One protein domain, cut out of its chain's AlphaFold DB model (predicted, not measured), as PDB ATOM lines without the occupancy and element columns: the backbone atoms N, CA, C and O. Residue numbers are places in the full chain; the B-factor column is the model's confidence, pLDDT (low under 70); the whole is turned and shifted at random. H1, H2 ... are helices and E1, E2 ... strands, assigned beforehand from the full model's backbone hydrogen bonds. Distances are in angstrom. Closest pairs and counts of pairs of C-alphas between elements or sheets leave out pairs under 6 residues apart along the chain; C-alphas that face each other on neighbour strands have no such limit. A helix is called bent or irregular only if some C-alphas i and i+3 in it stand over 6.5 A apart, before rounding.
ATOM      1  N   ARG A   2     128.510  73.183  40.309       86.12
ATOM      2  CA  ARG A   2     129.158  74.198  41.170       86.12
ATOM      3  C   ARG A   2     128.209  75.327  41.602       86.12
ATOM      4  O   ARG A   2     128.008  75.505  42.792       86.12
ATOM      5  N   PHE A   3     127.562  75.981  40.635       86.44
ATOM      6  CA  PHE A   3     126.583  77.045  40.888       86.44
ATOM      7  C   PHE A   3     125.495  76.633  41.896       86.44
ATOM      8  O   PHE A   3     125.260  77.331  42.869       86.44
ATOM      9  N   ALA A   4     124.884  75.456  41.727       84.31
ATOM     10  CA  ALA A   4     123.844  74.976  42.640       84.31
ATOM     11  C   ALA A   4     124.365  74.756  44.073       84.31
ATOM     12  O   ALA A   4     123.645  75.018  45.028       84.31
ATOM     13  N   ILE A   5     125.610  74.295  44.228       87.25
ATOM     14  CA  ILE A   5     126.240  74.144  45.547       87.25
ATOM     15  C   ILE A   5     126.479  75.513  46.193       87.25
ATOM     16  O   ILE A   5     126.215  75.677  47.380       87.25
ATOM     17  N   GLU A   6     126.955  76.488  45.419       90.81
ATOM     18  CA  GLU A   6     127.176  77.859  45.894       90.81
ATOM     19  C   GLU A   6     125.855  78.509  46.341       90.81
ATOM     20  O   GLU A   6     125.791  79.046  47.444       90.81
ATOM     21  N   GLU A   7     124.779  78.354  45.564       91.00
ATOM     22  CA  GLU A   7     123.436  78.830  45.927       91.00
ATOM     23  C   GLU A   7     122.897  78.157  47.198       91.00
ATOM     24  O   GLU A   7     122.344  78.823  48.071       91.00
ATOM     25  N   MET A   8     123.085  76.838  47.342       89.56
ATOM     26  CA  MET A   8     122.673  76.115  48.551       89.56
ATOM     27  C   MET A   8     123.453  76.575  49.784       89.56
ATOM     28  O   MET A   8     122.851  76.803  50.825       89.56
ATOM     29  N   ASN A   9     124.769  76.752  49.666       92.06
ATOM     30  CA  ASN A   9     125.610  77.216  50.771       92.06
ATOM     31  C   ASN A   9     125.310  78.662  51.182       92.06
ATOM     32  O   ASN A   9     125.565  79.031  52.326       92.06
ATOM     33  N   ASN A  10     124.790  79.476  50.263       93.19
ATOM     34  CA  ASN A  10     124.377  80.851  50.533       93.19
ATOM     35  C   ASN A  10     122.928  80.949  51.054       93.19
ATOM     36  O   ASN A  10     122.451  82.030  51.399       93.19
ATOM     37  N   SER A  11     122.203  79.829  51.109       91.62
ATOM     38  CA  SER A  11     120.831  79.780  51.598       91.62
ATOM     39  C   SER A  11     120.787  79.613  53.116       91.62
ATOM     40  O   SER A  11     121.456  78.761  53.693       91.62
ATOM     41  N   THR A  12     119.924  80.379  53.778       89.50
ATOM     42  CA  THR A  12     119.628  80.201  55.209       89.50
ATOM     43  C   THR A  12     118.536  79.160  55.467       89.50
ATOM     44  O   THR A  12     118.328  78.761  56.612       89.50
ATOM     45  N   THR A  13     117.830  78.713  54.423       92.25
ATOM     46  CA  THR A  13     116.693  77.784  54.521       92.25
ATOM     47  C   THR A  13     117.035  76.379  54.035       92.25
ATOM     48  O   THR A  13     116.511  75.400  54.568       92.25
ATOM     49  N   LEU A  14     117.923  76.255  53.048       85.50
ATOM     50  CA  LEU A  14     118.366  74.971  52.516       85.50
ATOM     51  C   LEU A  14     119.593  74.486  53.289       85.50
ATOM     52  O   LEU A  14     120.642  75.110  53.240       85.50
ATOM     53  N   LEU A  15     119.462  73.340  53.966       86.31
ATOM     54  CA  LEU A  15     120.534  72.714  54.756       86.31
ATOM     55  C   LEU A  15     121.161  73.658  55.811       86.31
ATOM     56  O   LEU A  15     122.375  73.870  55.808       86.31
ATOM     57  N   PRO A  16     120.366  74.207  56.752       87.38
ATOM     58  CA  PRO A  16     120.882  75.144  57.746       87.38
ATOM     59  C   PRO A  16     122.023  74.519  58.561       87.38
ATOM     60  O   PRO A  16     121.920  73.382  59.026       87.38
ATOM     61  N   ASN A  17     123.101  75.285  58.755       87.38
ATOM     62  CA  ASN A  17     124.330  74.878  59.454       87.38
ATOM     63  C   ASN A  17     125.114  73.727  58.795       87.38
ATOM     64  O   ASN A  17     125.960  73.106  59.441       87.38
ATOM     65  N   VAL A  18     124.861  73.438  57.517       90.69
ATOM     66  CA  VAL A  18     125.621  72.462  56.733       90.69
ATOM     67  C   VAL A  18     126.150  73.148  55.480       90.69
ATOM     68  O   VAL A  18     125.388  73.716  54.711       90.69
ATOM     69  N   SER A  19     127.458  73.057  55.248       87.44
ATOM     70  CA  SER A  19     128.078  73.524  54.006       87.44
ATOM     71  C   SER A  19     128.489  72.335  53.147       87.44
ATOM     72  O   SER A  19     129.101  71.377  53.623       87.44
ATOM     73  N   LEU A  20     128.151  72.399  51.867       87.50
ATOM     74  CA  LEU A  20     128.499  71.410  50.863       87.50
ATOM     75  C   LEU A  20     129.835  71.769  50.201       87.50
ATOM     76  O   LEU A  20     130.055  72.911  49.799       87.50
ATOM     77  N   GLY A  21     130.714  70.778  50.058       86.44
ATOM     78  CA  GLY A  21     131.953  70.873  49.280       86.44
ATOM     79  C   GLY A  21     131.872  70.075  47.979       86.44
ATOM     80  O   GLY A  21     130.962  69.265  47.791       86.44
ATOM     81  N   TYR A  22     132.836  70.281  47.083       83.88
ATOM     82  CA  TYR A  22     132.963  69.509  45.848       83.88
ATOM     83  C   TYR A  22     134.427  69.348  45.430       83.88
ATOM     84  O   TYR A  22     135.234  70.245  45.645       83.88
ATOM     85  N   ASP A  23     134.716  68.241  44.747       77.81
ATOM     86  CA  ASP A  23     135.960  68.011  44.011       77.81
ATOM     87  C   ASP A  23     135.625  67.746  42.539       77.81
ATOM     88  O   ASP A  23     134.681  67.015  42.221       77.81
ATOM     89  N   ILE A  24     136.384  68.360  41.628       79.62
ATOM     90  CA  ILE A  24     136.162  68.253  40.181       79.62
ATOM     91  C   ILE A  24     137.264  67.392  39.575       79.62
ATOM     92  O   ILE A  24     138.447  67.683  39.724       79.62
ATOM     93  N   PHE A  25     136.858  66.359  38.841       75.69
ATOM     94  CA  PHE A  25     137.765  65.463  38.134       75.69
ATOM     95  C   PHE A  25     137.420  65.438  36.648       75.69
ATOM     96  O   PHE A  25     136.292  65.104  36.275       75.69
ATOM     97  N   ASP A  26     138.401  65.737  35.799       76.50
ATOM     98  CA  ASP A  26     138.291  65.483  34.367       76.50
ATOM     99  C   ASP A  26     138.708  64.036  34.072       76.50
ATOM    100  O   ASP A  26     139.818  63.606  34.385       76.50
ATOM    101  N   HIS A  27     137.793  63.268  33.487       70.31
ATOM    102  CA  HIS A  27     138.037  61.884  33.091       70.31
ATOM    103  C   HIS A  27     138.279  61.740  31.579       70.31
ATOM    104  O   HIS A  27     138.479  60.618  31.115       70.31
ATOM    105  N   CYS A  28     138.273  62.835  30.809       71.56
ATOM    106  CA  CYS A  28     138.506  62.882  29.361       71.56
ATOM    107  C   CYS A  28     137.654  61.882  28.556       71.56
ATOM    108  O   CYS A  28     138.127  61.315  27.568       71.56
ATOM    109  N   SER A  29     136.430  61.583  29.009       67.44
ATOM    110  CA  SER A  29     135.575  60.522  28.440       67.44
ATOM    111  C   SER A  29     136.243  59.136  28.390       67.44
ATOM    112  O   SER A  29     135.849  58.268  27.612       67.44
ATOM    113  N   ASN A  30     137.262  58.905  29.221       67.38
ATOM    114  CA  ASN A  30     138.027  57.671  29.285       67.38
ATOM    115  C   ASN A  30     137.726  56.940  30.593       67.38
ATOM    116  O   ASN A  30     138.099  57.370  31.686       67.38
ATOM    117  N   THR A  31     137.095  55.774  30.481       64.56
ATOM    118  CA  THR A  31     136.732  54.939  31.634       64.56
ATOM    119  C   THR A  31     137.944  54.479  32.452       64.56
ATOM    120  O   THR A  31     137.810  54.175  33.636       64.56
ATOM    121  N   LYS A  32     139.152  54.492  31.872       65.25
ATOM    122  CA  LYS A  32     140.404  54.179  32.580       65.25
ATOM    123  C   LYS A  32     140.820  55.269  33.576       65.25
ATOM    124  O   LYS A  32     141.526  54.952  34.530       65.25
ATOM    125  N   ASN A  33     140.327  56.499  33.417       66.31
ATOM    126  CA  ASN A  33     140.653  57.637  34.284       66.31
ATOM    127  C   ASN A  33     139.759  57.723  35.537       66.31
ATOM    128  O   ASN A  33     139.926  58.614  36.364       66.31
ATOM    129  N   PHE A  34     138.847  56.765  35.743       66.19
ATOM    130  CA  PHE A  34     137.956  56.736  36.912       66.19
ATOM    131  C   PHE A  34     138.654  56.392  38.234       66.19
ATOM    132  O   PHE A  34     138.015  56.461  39.283       66.19
ATOM    133  N   SER A  35     139.943  56.036  38.219       64.38
ATOM    134  CA  SER A  35     140.681  55.712  39.447       64.38
ATOM    135  C   SER A  35     140.604  56.847  40.470       64.38
ATOM    136  O   SER A  35     140.360  56.574  41.638       64.38
ATOM    137  N   SER A  36     140.716  58.106  40.035       64.00
ATOM    138  CA  SER A  36     140.640  59.280  40.915       64.00
ATOM    139  C   SER A  36     139.273  59.412  41.598       64.00
ATOM    140  O   SER A  36     139.196  59.650  42.801       64.00
ATOM    141  N   VAL A  37     138.188  59.157  40.857       64.50
ATOM    142  CA  VAL A  37     136.811  59.176  41.385       64.50
ATOM    143  C   VAL A  37     136.591  58.034  42.381       64.50
ATOM    144  O   VAL A  37     135.970  58.223  43.426       64.50
ATOM    145  N   LEU A  38     137.126  56.845  42.093       63.44
ATOM    146  CA  LEU A  38     137.046  55.695  42.997       63.44
ATOM    147  C   LEU A  38     137.851  55.921  44.283       63.44
ATOM    148  O   LEU A  38     137.401  55.520  45.356       63.44
ATOM    149  N   THR A  39     139.002  56.590  44.195       65.38
ATOM    150  CA  THR A  39     139.800  56.987  45.360       65.38
ATOM    151  C   THR A  39     139.044  57.984  46.236       65.38
ATOM    152  O   THR A  39     138.978  57.770  47.446       65.38
ATOM    153  N   PHE A  40     138.409  59.006  45.646       64.31
ATOM    154  CA  PHE A  40     137.591  59.985  46.374       64.31
ATOM    155  C   PHE A  40     136.425  59.333  47.130       64.31
ATOM    156  O   PHE A  40     136.198  59.605  48.307       64.31
ATOM    157  N   ILE A  41     135.711  58.413  46.477       63.06
ATOM    158  CA  ILE A  41     134.556  57.735  47.080       63.06
ATOM    159  C   ILE A  41     134.981  56.706  48.149       63.06
ATOM    160  O   ILE A  41     134.180  56.295  48.996       63.06
ATOM    161  N   SER A  42     136.248  56.285  48.162       62.38
ATOM    162  CA  SER A  42     136.753  55.380  49.187       62.38
ATOM    163  C   SER A  42     136.831  56.083  50.551       62.38
ATOM    164  O   SER A  42     137.722  56.885  50.822       62.38
ATOM    165  N   LYS A  43     135.900  55.771  51.461       49.91
ATOM    166  CA  LYS A  43     135.979  56.214  52.866       49.91
ATOM    167  C   LYS A  43     137.365  55.878  53.429       49.91
ATOM    168  O   LYS A  43     137.711  54.701  53.478       49.91
ATOM    169  N   LYS A  44     138.140  56.884  53.859       46.03
ATOM    170  CA  LYS A  44     139.425  56.718  54.579       46.03
ATOM    171  C   LYS A  44     140.346  55.623  53.991       46.03
ATOM    172  O   LYS A  44     140.952  54.857  54.735       46.03
ATOM    173  N   GLY A  45     140.430  55.493  52.664       43.50
ATOM    174  CA  GLY A  45     141.305  54.498  52.029       43.50
ATOM    175  C   GLY A  45     140.915  53.026  52.259       43.50
ATOM    176  O   GLY A  45     141.751  52.143  52.059       43.50
ATOM    177  N   SER A  46     139.667  52.730  52.651       44.22
ATOM    178  CA  SER A  46     139.161  51.350  52.779       44.22
ATOM    179  C   SER A  46     139.066  50.618  51.435       44.22
ATOM    180  O   SER A  46     139.091  49.391  51.402       44.22
ATOM    181  N   ILE A  47     139.016  51.352  50.319       47.28
ATOM    182  CA  ILE A  47     139.148  50.790  48.973       47.28
ATOM    183  C   ILE A  47     140.531  51.176  48.463       47.28
ATOM    184  O   ILE A  47     140.710  52.219  47.847       47.28
ATOM    185  N   LYS A  48     141.526  50.328  48.729       45.31
ATOM    186  CA  LYS A  48     142.778  50.351  47.966       45.31
ATOM    187  C   LYS A  48     142.478  49.643  46.648       45.31
ATOM    188  O   LYS A  48     142.226  48.435  46.702       45.31
ATOM    189  N   PRO A  49     142.470  50.318  45.484       46.19
ATOM    190  CA  PRO A  49     142.314  49.639  44.208       46.19
ATOM    191  C   PRO A  49     143.580  48.804  43.984       46.19
ATOM    192  O   PRO A  49     144.545  49.257  43.379       46.19
ATOM    193  N   LYS A  50     143.632  47.591  44.544       43.97
ATOM    194  CA  LYS A  50     144.667  46.626  44.180       43.97
ATOM    195  C   LYS A  50     144.452  46.328  42.704       43.97
ATOM    196  O   LYS A  50     143.350  45.941  42.320       43.97
ATOM    197  N   GLU A  51     145.502  46.485  41.903       49.97
ATOM    198  CA  GLU A  51     145.508  46.362  40.435       49.97
ATOM    199  C   GLU A  51     144.851  45.079  39.886       49.97
ATOM    200  O   GLU A  51     144.502  45.028  38.709       49.97
ATOM    201  N   LYS A  52     144.637  44.064  40.736       43.19
ATOM    202  CA  LYS A  52     144.068  42.752  40.402       43.19
ATOM    203  C   LYS A  52     142.670  42.446  40.953       43.19
ATOM    204  O   LYS A  52     142.167  41.362  40.672       43.19
ATOM    205  N   LEU A  53     142.018  43.326  41.718       42.84
ATOM    206  CA  LEU A  53     140.614  43.090  42.083       42.84
ATOM    207  C   LEU A  53     139.742  43.584  40.927       42.84
ATOM    208  O   LEU A  53     139.850  44.755  40.572       42.84
ATOM    209  N   ASN A  54     138.937  42.697  40.321       43.69
ATOM    210  CA  ASN A  54     138.088  42.995  39.159       43.69
ATOM    211  C   ASN A  54     137.457  44.386  39.306       43.69
ATOM    212  O   ASN A  54     136.516  44.561  40.083       43.69
ATOM    213  N   LYS A  55     137.990  45.374  38.568       48.72
ATOM    214  CA  LYS A  55     137.577  46.787  38.645       48.72
ATOM    215  C   LYS A  55     136.059  46.931  38.503       48.72
ATOM    216  O   LYS A  55     135.478  47.817  39.111       48.72
ATOM    217  N   LEU A  56     135.429  45.997  37.787       44.25
ATOM    218  CA  LEU A  56     133.988  45.863  37.596       44.25
ATOM    219  C   LEU A  56     133.192  45.598  38.893       44.25
ATOM    220  O   LEU A  56     132.106  46.141  39.058       44.25
ATOM    221  N   ILE A  57     133.713  44.794  39.826       44.62
ATOM    222  CA  ILE A  57     133.003  44.402  41.060       44.62
ATOM    223  C   ILE A  57     133.010  45.556  42.066       44.62
ATOM    224  O   ILE A  57     131.968  45.914  42.609       44.62
ATOM    225  N   VAL A  58     134.169  46.196  42.263       44.41
ATOM    226  CA  VAL A  58     134.285  47.395  43.111       44.41
ATOM    227  C   VAL A  58     133.490  48.555  42.509       44.41
ATOM    228  O   VAL A  58     132.794  49.257  43.236       44.41
ATOM    229  N   TYR A  59     133.530  48.710  41.181       49.53
ATOM    230  CA  TYR A  59     132.681  49.649  40.450       49.53
ATOM    231  C   TYR A  59     131.202  49.405  40.763       49.53
ATOM    232  O   TYR A  59     130.559  50.307  41.280       49.53
ATOM    233  N   ASN A  60     130.675  48.193  40.575       46.06
ATOM    234  CA  ASN A  60     129.258  47.898  40.819       46.06
ATOM    235  C   ASN A  60     128.829  48.109  42.285       46.06
ATOM    236  O   ASN A  60     127.751  48.647  42.529       46.06
ATOM    237  N   ILE A  61     129.669  47.767  43.267       46.12
ATOM    238  CA  ILE A  61     129.363  47.953  44.702       46.12
ATOM    239  C   ILE A  61     129.362  49.442  45.093       46.12
ATOM    240  O   ILE A  61     128.478  49.910  45.810       46.12
ATOM    241  N   VAL A  62     130.320  50.220  44.587       46.97
ATOM    242  CA  VAL A  62     130.419  51.662  44.866       46.97
ATOM    243  C   VAL A  62     129.385  52.466  44.066       46.97
ATOM    244  O   VAL A  62     128.860  53.467  44.549       46.97
ATOM    245  N   ILE A  63     129.055  52.023  42.849       48.91
ATOM    246  CA  ILE A  63     127.993  52.602  42.017       48.91
ATOM    247  C   ILE A  63     126.611  52.347  42.621       48.91
ATOM    248  O   ILE A  63     125.797  53.264  42.613       48.91
ATOM    249  N   SER A  64     126.348  51.146  43.140       45.69
ATOM    250  CA  SER A  64     125.045  50.795  43.726       45.69
ATOM    251  C   SER A  64     124.771  51.503  45.056       45.69
ATOM    252  O   SER A  64     123.615  51.793  45.356       45.69
ATOM    253  N   SER A  65     125.813  51.840  45.823       43.94
ATOM    254  CA  SER A  65     125.672  52.377  47.186       43.94
ATOM    255  C   SER A  65     125.535  53.904  47.277       43.94
ATOM    256  O   SER A  65     125.248  54.418  48.355       43.94
ATOM    257  N   LEU A  66     125.745  54.648  46.183       55.28
ATOM    258  CA  LEU A  66     125.619  56.109  46.163       55.28
ATOM    259  C   LEU A  66     124.529  56.549  45.193       55.28
ATOM    260  O   LEU A  66     124.521  56.136  44.036       55.28
ATOM    261  N   SER A  67     123.645  57.433  45.658       57.09
ATOM    262  CA  SER A  67     122.683  58.126  44.803       57.09
ATOM    263  C   SER A  67     123.422  58.999  43.797       57.09
ATOM    264  O   SER A  67     124.174  59.896  44.176       57.09
ATOM    265  N   LYS A  68     123.235  58.713  42.508       70.19
ATOM    266  CA  LYS A  68     123.907  59.421  41.417       70.19
ATOM    267  C   LYS A  68     122.870  60.168  40.616       70.19
ATOM    268  O   LYS A  68     122.129  59.536  39.879       70.19
ATOM    269  N   VAL A  69     122.856  61.489  40.747       72.81
ATOM    270  CA  VAL A  69     122.136  62.371  39.829       72.81
ATOM    271  C   VAL A  69     123.048  62.610  38.627       72.81
ATOM    272  O   VAL A  69     124.080  63.268  38.746       72.81
ATOM    273  N   ASN A  70     122.718  62.010  37.485       80.31
ATOM    274  CA  ASN A  70     123.507  62.111  36.265       80.31
ATOM    275  C   ASN A  70     122.869  63.083  35.263       80.31
ATOM    276  O   ASN A  70     121.697  62.964  34.924       80.31
ATOM    277  N   TYR A  71     123.655  64.032  34.762       80.06
ATOM    278  CA  TYR A  71     123.177  65.088  33.868       80.06
ATOM    279  C   TYR A  71     123.512  64.853  32.387       80.06
ATOM    280  O   TYR A  71     123.272  65.737  31.574       80.06
ATOM    281  N   GLY A  72     124.099  63.707  32.027       78.25
ATOM    282  CA  GLY A  72     124.488  63.425  30.638       78.25
ATOM    283  C   GLY A  72     124.468  61.952  30.227       78.25
ATOM    284  O   GLY A  72     124.727  61.642  29.070       78.25
ATOM    285  N   ALA A  73     124.183  61.025  31.145       84.56
ATOM    286  CA  ALA A  73     124.019  59.611  30.830       84.56
ATOM    287  C   ALA A  73     122.540  59.294  30.579       84.56
ATOM    288  O   ALA A  73     121.749  59.172  31.513       84.56
ATOM    289  N   SER A  74     122.189  59.124  29.310       88.12
ATOM    290  CA  SER A  74     120.810  58.927  28.854       88.12
ATOM    291  C   SER A  74     120.486  57.482  28.448       88.12
ATOM    292  O   SER A  74     119.325  57.180  28.191       88.12
ATOM    293  N   SER A  75     121.456  56.557  28.420       91.00
ATOM    294  CA  SER A  75     121.206  55.160  28.013       91.00
ATOM    295  C   SER A  75     120.052  54.529  28.801       91.00
ATOM    296  O   SER A  75     119.993  54.644  30.029       91.00
ATOM    297  N   TYR A  76     119.131  53.863  28.105       92.56
ATOM    298  CA  TYR A  76     117.924  53.301  28.714       92.56
ATOM    299  C   TYR A  76     118.227  52.121  29.647       92.56
ATOM    300  O   TYR A  76     117.528  51.911  30.634       92.56
ATOM    301  N   ALA A  77     119.337  51.407  29.430       89.00
ATOM    302  CA  ALA A  77     119.801  50.370  30.354       89.00
ATOM    303  C   ALA A  77     119.953  50.877  31.806       89.00
ATOM    304  O   ALA A  77     119.723  50.119  32.747       89.00
ATOM    305  N   LEU A  78     120.276  52.164  31.995       89.50
ATOM    306  CA  LEU A  78     120.441  52.789  33.313       89.50
ATOM    307  C   LEU A  78     119.112  53.006  34.062       89.50
ATOM    308  O   LEU A  78     119.131  53.236  35.271       89.50
ATOM    309  N   SER A  79     117.965  52.879  33.380       89.56
ATOM    310  CA  SER A  79     116.630  52.917  34.000       89.56
ATOM    311  C   SER A  79     116.339  51.647  34.810       89.56
ATOM    312  O   SER A  79     115.477  51.656  35.682       89.56
ATOM    313  N   ASN A  80     117.058  50.542  34.563       88.25
ATOM    314  CA  ASN A  80     116.818  49.270  35.243       88.25
ATOM    315  C   ASN A  80     117.235  49.337  36.721       88.25
ATOM    316  O   ASN A  80     118.415  49.197  37.040       88.25
ATOM    317  N   LYS A  81     116.266  49.471  37.633       84.00
ATOM    318  CA  LYS A  81     116.525  49.566  39.081       84.00
ATOM    319  C   LYS A  81     117.029  48.287  39.734       84.00
ATOM    320  O   LYS A  81     117.644  48.371  40.791       84.00
ATOM    321  N   LEU A  82     116.848  47.124  39.108       83.06
ATOM    322  CA  LEU A  82     117.460  45.885  39.596       83.06
ATOM    323  C   LEU A  82     118.982  45.910  39.399       83.06
ATOM    324  O   LEU A  82     119.719  45.391  40.230       83.06
ATOM    325  N   GLN A  83     119.458  46.531  38.315       80.25
ATOM    326  CA  GLN A  83     120.892  46.675  38.033       80.25
ATOM    327  C   GLN A  83     121.480  47.977  38.598       80.25
ATOM    328  O   GLN A  83     122.631  48.001  39.035       80.25
ATOM    329  N   TYR A  84     120.690  49.052  38.613       82.75
ATOM    330  CA  TYR A  84     121.101  50.410  38.970       82.75
ATOM    331  C   TYR A  84     120.134  51.046  39.992       82.75
ATOM    332  O   TYR A  84     119.483  52.051  39.693       82.75
ATOM    333  N   PRO A  85     120.043  50.501  41.219       79.56
ATOM    334  CA  PRO A  85     119.023  50.886  42.206       79.56
ATOM    335  C   PRO A  85     119.101  52.350  42.664       79.56
ATOM    336  O   PRO A  85     118.087  52.930  43.040       79.56
ATOM    337  N   SER A  86     120.287  52.960  42.603       78.31
ATOM    338  CA  SER A  86     120.548  54.334  43.068       78.31
ATOM    339  C   SER A  86     120.763  55.342  41.926       78.31
ATOM    340  O   SER A  86     121.184  56.476  42.172       78.31
ATOM    341  N   PHE A  87     120.554  54.931  40.670       85.44
ATOM    342  CA  PHE A  87     120.752  55.804  39.513       85.44
ATOM    343  C   PHE A  87     119.558  56.737  39.320       85.44
ATOM    344  O   PHE A  87     118.417  56.292  39.356       85.44
ATOM    345  N   ILE A  88     119.818  58.016  39.080       85.31
ATOM    346  CA  ILE A  88     118.828  59.028  38.707       85.31
ATOM    347  C   ILE A  88     119.450  59.885  37.612       85.31
ATOM    348  O   ILE A  88     120.667  60.079  37.586       85.31
ATOM    349  N   ARG A  89     118.636  60.452  36.727       85.06
ATOM    350  CA  ARG A  89     119.126  61.401  35.727       85.06
ATOM    351  C   ARG A  89     118.324  62.694  35.700       85.06
ATOM    352  O   ARG A  89     117.211  62.758  36.200       85.06
ATOM    353  N   THR A  90     118.898  63.739  35.124       82.31
ATOM    354  CA  THR A  90     118.203  65.016  34.858       82.31
ATOM    355  C   THR A  90     118.010  65.268  33.365       82.31
ATOM    356  O   THR A  90     117.547  66.336  32.972       82.31
ATOM    357  N   VAL A  91     118.403  64.302  32.537       80.06
ATOM    358  CA  VAL A  91     118.209  64.294  31.086       80.06
ATOM    359  C   VAL A  91     117.209  63.203  30.709       80.06
ATOM    360  O   VAL A  91     117.118  62.216  31.438       80.06
ATOM    361  N   PRO A  92     116.459  63.345  29.611       82.44
ATOM    362  CA  PRO A  92     115.622  62.276  29.078       82.44
ATOM    363  C   PRO A  92     116.383  60.961  28.864       82.44
ATOM    364  O   PRO A  92     117.604  60.936  28.674       82.44
ATOM    365  N   TYR A 230     103.318  56.702  30.463       32.16
ATOM    366  CA  TYR A 230     103.146  55.256  30.519       32.16
ATOM    367  C   TYR A 230     103.792  54.735  31.802       32.16
ATOM    368  O   TYR A 230     105.014  54.675  31.911       32.16
ATOM    369  N   ASN A 231     102.960  54.352  32.771       30.50
ATOM    370  CA  ASN A 231     103.412  53.710  34.000       30.50
ATOM    371  C   ASN A 231     103.930  52.299  33.691       30.50
ATOM    372  O   ASN A 231     103.178  51.430  33.252       30.50
ATOM    373  N   THR A 232     105.211  52.058  33.953       35.81
ATOM    374  CA  THR A 232     105.761  50.703  34.091       35.81
ATOM    375  C   THR A 232     106.053  50.448  35.560       35.81
ATOM    376  O   THR A 232     106.940  51.084  36.126       35.81
ATOM    377  N   GLU A 233     105.308  49.526  36.171       32.38
ATOM    378  CA  GLU A 233     105.556  49.077  37.541       32.38
ATOM    379  C   GLU A 233     106.896  48.337  37.601       32.38
ATOM    380  O   GLU A 233     107.117  47.354  36.889       32.38
ATOM    381  N   SER A 234     107.804  48.799  38.461       45.25
ATOM    382  CA  SER A 234     109.000  48.047  38.829       45.25
ATOM    383  C   SER A 234     109.000  47.806  40.336       45.25
ATOM    384  O   SER A 234     108.860  48.720  41.144       45.25
ATOM    385  N   ASN A 235     109.102  46.535  40.718       37.94
ATOM    386  CA  ASN A 235     109.048  46.096  42.105       37.94
ATOM    387  C   ASN A 235     110.475  46.140  42.679       37.94
ATOM    388  O   ASN A 235     111.269  45.226  42.450       37.94
ATOM    389  N   VAL A 236     110.845  47.243  43.342       48.97
ATOM    390  CA  VAL A 236     112.202  47.448  43.879       48.97
ATOM    391  C   VAL A 236     112.214  47.245  45.391       48.97
ATOM    392  O   VAL A 236     111.634  48.012  46.157       48.97
ATOM    393  N   GLN A 237     112.932  46.213  45.828       44.34
ATOM    394  CA  GLN A 237     113.188  45.931  47.236       44.34
ATOM    395  C   GLN A 237     114.259  46.904  47.776       44.34
ATOM    396  O   GLN A 237     115.358  46.980  47.232       44.34
ATOM    397  N   SER A 238     113.948  47.598  48.879       58.50
ATOM    398  CA  SER A 238     114.828  48.525  49.624       58.50
ATOM    399  C   SER A 238     115.185  49.845  48.907       58.50
ATOM    400  O   SER A 238     116.352  50.165  48.674       58.50
ATOM    401  N   GLU A 239     114.174  50.670  48.636       67.88
ATOM    402  CA  GLU A 239     114.345  52.052  48.169       67.88
ATOM    403  C   GLU A 239     114.909  52.974  49.279       67.88
ATOM    404  O   GLU A 239     114.392  53.026  50.404       67.88
ATOM    405  N   SER A 240     115.979  53.725  48.987       73.44
ATOM    406  CA  SER A 240     116.589  54.631  49.972       73.44
ATOM    407  C   SER A 240     115.655  55.803  50.321       73.44
ATOM    408  O   SER A 240     114.773  56.174  49.546       73.44
ATOM    409  N   LYS A 241     115.835  56.424  51.497       79.06
ATOM    410  CA  LYS A 241     115.026  57.594  51.897       79.06
ATOM    411  C   LYS A 241     115.140  58.739  50.883       79.06
ATOM    412  O   LYS A 241     114.134  59.357  50.570       79.06
ATOM    413  N   LEU A 242     116.338  58.986  50.349       78.56
ATOM    414  CA  LEU A 242     116.564  60.030  49.347       78.56
ATOM    415  C   LEU A 242     115.802  59.745  48.047       78.56
ATOM    416  O   LEU A 242     115.205  60.654  47.487       78.56
ATOM    417  N   MET A 243     115.793  58.489  47.594       80.56
ATOM    418  CA  MET A 243     115.051  58.093  46.396       80.56
ATOM    419  C   MET A 243     113.544  58.344  46.569       80.56
ATOM    420  O   MET A 243     112.939  59.023  45.740       80.56
ATOM    421  N   ARG A 244     112.980  57.962  47.721       83.38
ATOM    422  CA  ARG A 244     111.567  58.228  48.039       83.38
ATOM    423  C   ARG A 244     111.202  59.707  48.033       83.38
ATOM    424  O   ARG A 244     110.097  60.049  47.632       83.38
ATOM    425  N   GLU A 245     112.094  60.587  48.489       86.31
ATOM    426  CA  GLU A 245     111.839  62.032  48.427       86.31
ATOM    427  C   GLU A 245     111.946  62.576  46.997       86.31
ATOM    428  O   GLU A 245     111.167  63.448  46.626       86.31
ATOM    429  N   ILE A 246     112.841  62.031  46.164       84.44
ATOM    430  CA  ILE A 246     112.986  62.455  44.763       84.44
ATOM    431  C   ILE A 246     111.733  62.140  43.940       84.44
ATOM    432  O   ILE A 246     111.312  62.980  43.149       84.44
ATOM    433  N   LYS A 247     111.076  60.998  44.169       85.56
ATOM    434  CA  LYS A 247     109.795  60.670  43.509       85.56
ATOM    435  C   LYS A 247     108.661  61.645  43.833       85.56
ATOM    436  O   LYS A 247     107.729  61.778  43.051       85.56
ATOM    437  N   LYS A 248     108.726  62.329  44.979       88.94
ATOM    438  CA  LYS A 248     107.723  63.331  45.375       88.94
ATOM    439  C   LYS A 248     107.962  64.695  44.737       88.94
ATOM    440  O   LYS A 248     107.138  65.587  44.918       88.94
ATOM    441  N   LEU A 249     109.099  64.890  44.068       86.25
ATOM    442  CA  LEU A 249     109.415  66.164  43.446       86.25
ATOM    443  C   LEU A 249     108.421  66.463  42.327       86.25
ATOM    444  O   LEU A 249     108.236  65.673  41.403       86.25
ATOM    445  N   ASP A 250     107.809  67.635  42.438       88.19
ATOM    446  CA  ASP A 250     106.862  68.177  41.479       88.19
ATOM    447  C   ASP A 250     107.053  69.694  41.458       88.19
ATOM    448  O   ASP A 250     106.481  70.416  42.277       88.19
ATOM    449  N   PHE A 251     107.942  70.186  40.593       81.88
ATOM    450  CA  PHE A 251     108.289  71.608  40.568       81.88
ATOM    451  C   PHE A 251     108.465  72.148  39.143       81.88
ATOM    452  O   PHE A 251     108.917  71.421  38.253       81.88
ATOM    453  N   PRO A 252     108.135  73.430  38.910       78.00
ATOM    454  CA  PRO A 252     108.349  74.056  37.619       78.00
ATOM    455  C   PRO A 252     109.810  74.507  37.435       78.00
ATOM    456  O   PRO A 252     110.408  75.093  38.336       78.00
ATOM    457  N   ILE A 253     110.370  74.307  36.241       71.31
ATOM    458  CA  ILE A 253     111.585  74.973  35.741       71.31
ATOM    459  C   ILE A 253     111.267  75.551  34.363       71.31
ATOM    460  O   ILE A 253     110.904  74.795  33.465       71.31
ATOM    461  N   ASN A 254     111.449  76.864  34.170       65.31
ATOM    462  CA  ASN A 254     111.266  77.547  32.877       65.31
ATOM    463  C   ASN A 254     109.944  77.146  32.178       65.31
ATOM    464  O   ASN A 254     109.962  76.651  31.049       65.31
ATOM    465  N   ASP A 255     108.819  77.288  32.888       63.88
ATOM    466  CA  ASP A 255     107.457  76.931  32.442       63.88
ATOM    467  C   ASP A 255     107.214  75.437  32.154       63.88
ATOM    468  O   ASP A 255     106.279  75.070  31.437       63.88
ATOM    469  N   ARG A 256     108.038  74.542  32.714       64.12
ATOM    470  CA  ARG A 256     107.889  73.084  32.573       64.12
ATOM    471  C   ARG A 256     107.817  72.386  33.909       64.12
ATOM    472  O   ARG A 256     108.646  72.643  34.772       64.12
ATOM    473  N   GLN A 257     106.901  71.433  34.029       76.88
ATOM    474  CA  GLN A 257     106.791  70.610  35.224       76.88
ATOM    475  C   GLN A 257     107.819  69.474  35.209       76.88
ATOM    476  O   GLN A 257     107.814  68.630  34.308       76.88
ATOM    477  N   VAL A 258     108.681  69.439  36.223       80.00
ATOM    478  CA  VAL A 258     109.631  68.352  36.462       80.00
ATOM    479  C   VAL A 258     109.045  67.408  37.508       80.00
ATOM    480  O   VAL A 258     108.781  67.812  38.640       80.00
ATOM    481  N   LYS A 259     108.864  66.151  37.108       86.50
ATOM    482  CA  LYS A 259     108.484  64.993  37.927       86.50
ATOM    483  C   LYS A 259     109.399  63.830  37.583       86.50
ATOM    484  O   LYS A 259     110.103  63.880  36.580       86.50
ATOM    485  N   TYR A 260     109.358  62.776  38.382       86.94
ATOM    486  CA  TYR A 260     110.118  61.555  38.147       86.94
ATOM    487  C   TYR A 260     109.183  60.356  38.046       86.94
ATOM    488  O   TYR A 260     108.227  60.259  38.814       86.94
TER     489      TYR A 260
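This is residues 2 to 92 and 230 to 260 of the 316 residues of the protein "ANF_receptor domain-containing protein" of Sinocyclocheilus rhinocerous (UniProt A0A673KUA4). The chain is loosely spread: a small patch of two strands, E1 and E2, sits near the middle, H2 and H3 with the loop between them make one end, and the hairpin of E3 and E4 makes the other. H1 lies by itself to one side, joined to H2 by a long stretch with no named element. The printed part has 122 residues, with five named helices and four named strands in the order H1, H2, H3, E1, H4, E2, H5, E3, E4; E1 and E2 form a parallel sheet, E3 and E4 an antiparallel one. The class is mixed, helices and strands, with 53 residues, under half, in named elements. The whole is only just loose, close to compact, with a radius of gyration of the C-alphas of 16.9 A and spans of 49 by 39 by 29 A.

H1, residues 2 to 9, touches no helix and is apart from H2, residues 31 to 41. H2 and H3, residues 55 to 65, only just touch, with 3 pairs of C-alphas within 8 A; the closest are those of Ile 41 and Val 62, 7.7 A apart. They run the same way at a steep tilt of 47 degrees. E1, residues 68 to 70, H4, residues 76 to 79, and E2, residues 87 to 89, form a strand-helix-strand unit, two parallel neighbour strands with a helix between them in the chain, and its crossover is right-handed. E1 and E2 run at 30 degrees, with N 70 and O 88 within hydrogen-bond range at 2.8 A. The closest C-alphas of H4 and E2 are those of Leu 78 and Phe 87, 6.9 A apart. H5, residues 241 to 247, touches no helix. E3, residues 251 to 253, and E4, residues 256 to 258, are an antiparallel hairpin at 132 degrees, with N 253 and O 256 within range at 2.8 A. Every O i to N i+4 pair is within hydrogen-bond range in H1, H3 and H5, and 4 of 7 are in H2; H4 is too short for such a pair.

H1 begins at C-alpha 2, (129.158, 74.198, 41.170), and is 10.7 A long. H2 measures 15.8 A and is irregular, with C-alphas 32 and 35 7.0 A apart. H3 measures 15.7 A, E1 5.8 A, H4 5.5 A, E2 7.0 A, H5 10.4 A and E3 6.7 A. E4 measures 6.4 A and ends at C-alpha 258, (109.631, 68.352, 36.462).

The two C-alphas farthest apart are those of Lys 52 and Asp 255, at 50.7 A. Residues 93 to 229 are not printed, and C-alphas 92 and 230 are 14.4 A apart across the cut. The links H1 to H2 and H2 to H3 are long. The mean pLDDT of the printed part is 70.2, and residues 29 to 67, 230 to 239 and 254 to 256 are under 70.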